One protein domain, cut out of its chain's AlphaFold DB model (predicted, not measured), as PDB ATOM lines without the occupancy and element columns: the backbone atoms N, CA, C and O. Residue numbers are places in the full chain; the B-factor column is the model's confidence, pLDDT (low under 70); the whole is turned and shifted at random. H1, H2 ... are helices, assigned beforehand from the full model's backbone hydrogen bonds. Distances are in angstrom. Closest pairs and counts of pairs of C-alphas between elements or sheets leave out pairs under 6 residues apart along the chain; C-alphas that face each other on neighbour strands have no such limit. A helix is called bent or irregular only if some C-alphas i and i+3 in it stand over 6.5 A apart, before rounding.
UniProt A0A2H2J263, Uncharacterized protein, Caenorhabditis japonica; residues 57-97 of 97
ATOM      1  N   PRO A  57      58.958 -29.060 -17.603       95.44
ATOM      2  CA  PRO A  57      57.612 -29.507 -17.968       95.44
ATOM      3  C   PRO A  57      56.942 -30.426 -16.923       95.44
ATOM      4  O   PRO A  57      56.052 -31.207 -17.268       95.44
ATOM      5  N   HIS A  58      57.377 -30.369 -15.662       96.06
ATOM      6  CA  HIS A  58      57.031 -31.355 -14.640       96.06
ATOM      7  C   HIS A  58      55.606 -31.204 -14.100       96.06
ATOM      8  O   HIS A  58      55.007 -30.124 -14.105       96.06
ATOM      9  N   ARG A  59      55.071 -32.326 -13.606       94.56
ATOM     10  CA  ARG A  59      53.688 -32.446 -13.139       94.56
ATOM     11  C   ARG A  59      53.408 -31.640 -11.874       94.56
ATOM     12  O   ARG A  59      52.310 -31.124 -11.713       94.56
ATOM     13  N   GLN A  60      54.408 -31.479 -11.014       94.88
ATOM     14  CA  GLN A  60      54.315 -30.750  -9.752       94.88
ATOM     15  C   GLN A  60      53.823 -29.307  -9.965       94.88
ATOM     16  O   GLN A  60      52.920 -28.863  -9.259       94.88
ATOM     17  N   MET A  61      54.348 -28.596 -10.973       94.62
ATOM     18  CA  MET A  61      53.842 -27.268 -11.351       94.62
ATOM     19  C   MET A  61      52.405 -27.335 -11.876       94.62
ATOM     20  O   MET A  61      51.583 -26.500 -11.511       94.62
ATOM     21  N   GLY A  62      52.081 -28.318 -12.722       93.88
ATOM     22  CA  GLY A  62      50.739 -28.477 -13.287       93.88
ATOM     23  C   GLY A  62      49.676 -28.724 -12.220       93.88
ATOM     24  O   GLY A  62      48.644 -28.055 -12.209       93.88
ATOM     25  N   ASP A  63      49.950 -29.639 -11.296       93.69
ATOM     26  CA  ASP A  63      49.059 -29.967 -10.186       93.69
ATOM     27  C   ASP A  63      48.908 -28.768  -9.234       93.69
ATOM     28  O   ASP A  63      47.789 -28.451  -8.827       93.69
ATOM     29  N   PHE A  64      49.995 -28.033  -8.958       93.69
ATOM     30  CA  PHE A  64      49.928 -26.788  -8.188       93.69
ATOM     31  C   PHE A  64      49.056 -25.728  -8.873       93.69
ATOM     32  O   PHE A  64      48.195 -25.139  -8.230       93.69
ATOM     33  N   LEU A  65      49.224 -25.483 -10.177       92.75
ATOM     34  CA  LEU A  65      48.400 -24.505 -10.898       92.75
ATOM     35  C   LEU A  65      46.916 -24.899 -10.893       92.75
ATOM     36  O   LEU A  65      46.059 -24.056 -10.625       92.75
ATOM     37  N   LYS A  66      46.609 -26.183 -11.110       91.94
ATOM     38  CA  LYS A  66      45.235 -26.711 -11.054       91.94
ATOM     39  C   LYS A  66      44.613 -26.576  -9.668       91.94
ATOM     40  O   LYS A  66      43.420 -26.322  -9.566       91.94
ATOM     41  N   SER A  67      45.404 -26.679  -8.600       93.00
ATOM     42  CA  SER A  67      44.905 -26.482  -7.236       93.00
ATOM     43  C   SER A  67      44.633 -25.011  -6.891       93.00
ATOM     44  O   SER A  67      44.121 -24.726  -5.809       93.00
ATOM     45  N   ARG A  68      45.033 -24.060  -7.746       93.69
ATOM     46  CA  ARG A  68      44.821 -22.615  -7.541       93.69
ATOM     47  C   ARG A  68      43.623 -22.053  -8.292       93.69
ATOM     48  O   ARG A  68      43.246 -20.911  -8.038       93.69
ATOM     49  N   VAL A  69      43.048 -22.821  -9.206       91.69
ATOM     50  CA  VAL A  69      41.864 -22.431  -9.971       91.69
ATOM     51  C   VAL A  69      40.627 -23.115  -9.403       91.69
ATOM     52  O   VAL A  69      40.720 -24.161  -8.770       91.69
ATOM     53  N   ASP A  70      39.466 -22.505  -9.623       91.81
ATOM     54  CA  ASP A  70      38.179 -23.104  -9.278       91.81
ATOM     55  C   ASP A  70      37.977 -24.393 -10.105       91.81
ATOM     56  O   ASP A  70      37.897 -24.302 -11.338       91.81
ATOM     57  N   PRO A  71      37.900 -25.582  -9.471       87.00
ATOM     58  CA  PRO A  71      37.743 -26.848 -10.180       87.00
ATOM     59  C   PRO A  71      36.459 -26.925 -11.009       87.00
ATOM     60  O   PRO A  71      36.425 -27.650 -11.998       87.00
ATOM     61  N   GLU A  72      35.416 -26.172 -10.645       90.44
ATOM     62  CA  GLU A  72      34.160 -26.134 -11.403       90.44
ATOM     63  C   GLU A  72      34.279 -25.298 -12.686       90.44
ATOM     64  O   GLU A  72      33.471 -25.435 -13.605       90.44
ATOM     65  N   ARG A  73      35.299 -24.434 -12.770       87.75
ATOM     66  CA  ARG A  73      35.543 -23.543 -13.917       87.75
ATOM     67  C   ARG A  73      36.730 -23.963 -14.774       87.75
ATOM     68  O   ARG A  73      36.884 -23.442 -15.879       87.75
ATOM     69  N   PHE A  74      37.580 -24.859 -14.280       90.12
ATOM     70  CA  PHE A  74      38.744 -25.339 -15.009       90.12
ATOM     71  C   PHE A  74      38.387 -26.525 -15.911       90.12
ATOM     72  O   PHE A  74      38.049 -27.608 -15.438       90.12
ATOM     73  N   ASP A  75      38.528 -26.338 -17.222       90.75
ATOM     74  CA  ASP A  75      38.436 -27.410 -18.214       90.75
ATOM     75  C   ASP A  75      39.735 -27.466 -19.019       90.75
ATOM     76  O   ASP A  75      40.033 -26.563 -19.809       90.75
ATOM     77  N   ALA A  76      40.501 -28.545 -18.841       88.25
ATOM     78  CA  ALA A  76      41.745 -28.771 -19.573       88.25
ATOM     79  C   ALA A  76      41.525 -28.763 -21.096       88.25
ATOM     80  O   ALA A  76      42.333 -28.204 -21.826       88.25
ATOM     81  N   LYS A  77      40.381 -29.260 -21.596       90.94
ATOM     82  CA  LYS A  77      40.073 -29.272 -23.042       90.94
ATOM     83  C   LYS A  77      39.853 -27.878 -23.628       90.94
ATOM     84  O   LYS A  77      39.831 -27.720 -24.848       90.94
ATOM     85  N   ARG A  78      39.629 -26.882 -22.771       92.00
ATOM     86  CA  ARG A  78      39.399 -25.478 -23.135       92.00
ATOM     87  C   ARG A  78      40.492 -24.553 -22.610       92.00
ATOM     88  O   ARG A  78      40.362 -23.336 -22.728       92.00
ATOM     89  N   THR A  79      41.545 -25.122 -22.039       91.94
ATOM     90  CA  THR A  79      42.716 -24.400 -21.556       91.94
ATOM     91  C   THR A  79      43.823 -24.523 -22.594       91.94
ATOM     92  O   THR A  79      43.952 -25.546 -23.259       91.94
ATOM     93  N   VAL A  80      44.605 -23.462 -22.771       93.88
ATOM     94  CA  VAL A  80      45.714 -23.437 -23.726       93.88
ATOM     95  C   VAL A  80      46.977 -22.944 -23.032       93.88
ATOM     96  O   VAL A  80      46.952 -21.961 -22.291       93.88
ATOM     97  N   MET A  81      48.084 -23.644 -23.272       94.50
ATOM     98  CA  MET A  81      49.415 -23.218 -22.855       94.50
ATOM     99  C   MET A  81      50.004 -22.279 -23.913       94.50
ATOM    100  O   MET A  81      50.016 -22.615 -25.095       94.50
ATOM    101  N   PHE A  82      50.523 -21.128 -23.484       95.81
ATOM    102  CA  PHE A  82      51.288 -20.210 -24.328       95.81
ATOM    103  C   PHE A  82      52.729 -20.135 -23.830       95.81
ATOM    104  O   PHE A  82      52.965 -19.923 -22.642       95.81
ATOM    105  N   GLY A  83      53.680 -20.271 -24.749       94.19
ATOM    106  CA  GLY A  83      55.101 -20.130 -24.469       94.19
ATOM    107  C   GLY A  83      55.938 -20.267 -25.732       94.19
ATOM    108  O   GLY A  83      55.419 -20.581 -26.805       94.19
ATOM    109  N   ASP A  84      57.223 -19.978 -25.611       93.25
ATOM    110  CA  ASP A  84      58.164 -19.854 -26.723       93.25
ATOM    111  C   ASP A  84      59.102 -21.061 -26.847       93.25
ATOM    112  O   ASP A  84      59.709 -21.268 -27.901       93.25
ATOM    113  N   ARG A  85      59.194 -21.895 -25.803       92.50
ATOM    114  CA  ARG A  85      60.114 -23.033 -25.765       92.50
ATOM    115  C   ARG A  85      59.417 -24.381 -25.904       92.50
ATOM    116  O   ARG A  85      58.457 -24.710 -25.209       92.50
ATOM    117  N   LEU A  86      59.955 -25.217 -26.794       94.81
ATOM    118  CA  LEU A  86      59.429 -26.561 -27.044       94.81
ATOM    119  C   LEU A  86      59.667 -27.518 -25.869       94.81
ATOM    120  O   LEU A  86      58.801 -28.327 -25.541       94.81
ATOM    121  N   ASP A  87      60.846 -27.440 -25.259       92.31
ATOM    122  CA  ASP A  87      61.324 -28.348 -24.216       92.31
ATOM    123  C   ASP A  87      60.728 -28.057 -22.833       92.31
ATOM    124  O   ASP A  87      60.640 -28.964 -22.005       92.31
ATOM    125  N   THR A  88      60.252 -26.831 -22.606       92.25
ATOM    126  CA  THR A  88      59.586 -26.436 -21.361       92.25
ATOM    127  C   THR A  88      58.100 -26.181 -21.574       92.25
ATOM    128  O   THR A  88      57.298 -26.971 -21.092       92.25
ATOM    129  N   ASP A  89      57.697 -25.138 -22.298       95.00
ATOM    130  CA  ASP A  89      56.290 -24.722 -22.392       95.00
ATOM    131  C   ASP A  89      55.412 -25.714 -23.143       95.00
ATOM    132  O   ASP A  89      54.394 -26.172 -22.622       95.00
ATOM    133  N   MET A  90      55.811 -26.080 -24.361       95.94
ATOM    134  CA  MET A  90      54.997 -26.982 -25.181       95.94
ATOM    135  C   MET A  90      54.954 -28.381 -24.575       95.94
ATOM    136  O   MET A  90      53.899 -29.019 -24.547       95.94
ATOM    137  N   MET A  91      56.083 -28.845 -24.035       96.00
ATOM    138  CA  MET A  91      56.142 -30.097 -23.291       96.00
ATOM    139  C   MET A  91      55.307 -30.028 -22.004       96.00
ATOM    140  O   MET A  91      54.632 -30.997 -21.671       96.00
ATOM    141  N   PHE A  92      55.287 -28.891 -21.302       96.50
ATOM    142  CA  PHE A  92      54.452 -28.693 -20.120       96.50
ATOM    143  C   PHE A  92      52.970 -28.808 -20.462       96.50
ATOM    144  O   PHE A  92      52.282 -29.596 -19.819       96.50
ATOM    145  N   GLY A  93      52.501 -28.083 -21.485       95.19
ATOM    146  CA  GLY A  93      51.118 -28.182 -21.958       95.19
ATOM    147  C   GLY A  93      50.764 -29.622 -22.324       95.19
ATOM    148  O   GLY A  93      49.821 -30.189 -21.782       95.19
ATOM    149  N   LYS A  94      51.608 -30.276 -23.133       94.50
ATOM    150  CA  LYS A  94      51.424 -31.682 -23.521       94.50
ATOM    151  C   LYS A  94      51.348 -32.642 -22.326       94.50
ATOM    152  O   LYS A  94      50.535 -33.561 -22.337       94.50
ATOM    153  N   ASN A  95      52.210 -32.468 -21.326       94.69
ATOM    154  CA  ASN A  95      52.297 -33.371 -20.176       94.69
ATOM    155  C   ASN A  95      51.201 -33.122 -19.135       94.69
ATOM    156  O   ASN A  95      50.891 -34.022 -18.355       94.69
ATOM    157  N   ASN A  96      50.647 -31.908 -19.091       93.06
ATOM    158  CA  ASN A  96      49.755 -31.472 -18.018       93.06
ATOM    159  C   ASN A  96      48.310 -31.221 -18.459       93.06
ATOM    160  O   ASN A  96      47.476 -30.996 -17.577       93.06
ATOM    161  N   GLY A  97      47.987 -31.373 -19.746       83.31
ATOM    162  CA  GLY A  97      46.617 -31.341 -20.268       83.31
ATOM    163  C   GLY A  97      46.345 -30.090 -21.073       83.31
ATOM    164  O   GLY A  97      46.190 -29.029 -20.430       83.31
TER     165      GLY A  97
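AT A GLANCE: This is residues 57 to 97 of the 97 residues of an uncharacterized protein of Caenorhabditis japonica (UniProt A0A2H2J263). Two short helices meet at a steep angle, the end of H2 at Asn 96 near Gly 62 of H1, and a long loop swings out from H1 and folds back to H2. Residues 67 to 73 of this loop stick out. The printed part has 41 residues with two named helices, H1 then H2, and no named strand; the class is all helix, though only 19 residues are in named elements. It is compact, with a radius of gyration of the C-alphas of 10.2 A and spans of 30 by 20 by 13 A.

HOW THE PARTS SIT: H1, residues 59 to 66, and H2, residues 86 to 96, touch; their closest C-alphas, those of Gly 62 and Asn 96, are 5.7 A apart. They run the same way at a steep tilt of 64 degrees. In H1 every O i to N i+4 pair is within hydrogen-bond range; in H2, 5 of 7 are.

IN THESE COORDINATES: H1 begins at C-alpha 59 (53.688, -32.446, -13.139) and is 10.4 A long. H2 is 14.1 A long and ends at C-alpha 96 (49.755, -31.472, -18.018); it is irregular, but only just, with C-alphas 87 and 90 6.54 A apart.

THE WHOLE: The C-alphas farthest apart, those of Glu 72 and Asp 87, are 30.1 A apart. The link from H1 to H2, 19 residues, is long. The printed part has no cut, and no printed residue is under 70 in pLDDT.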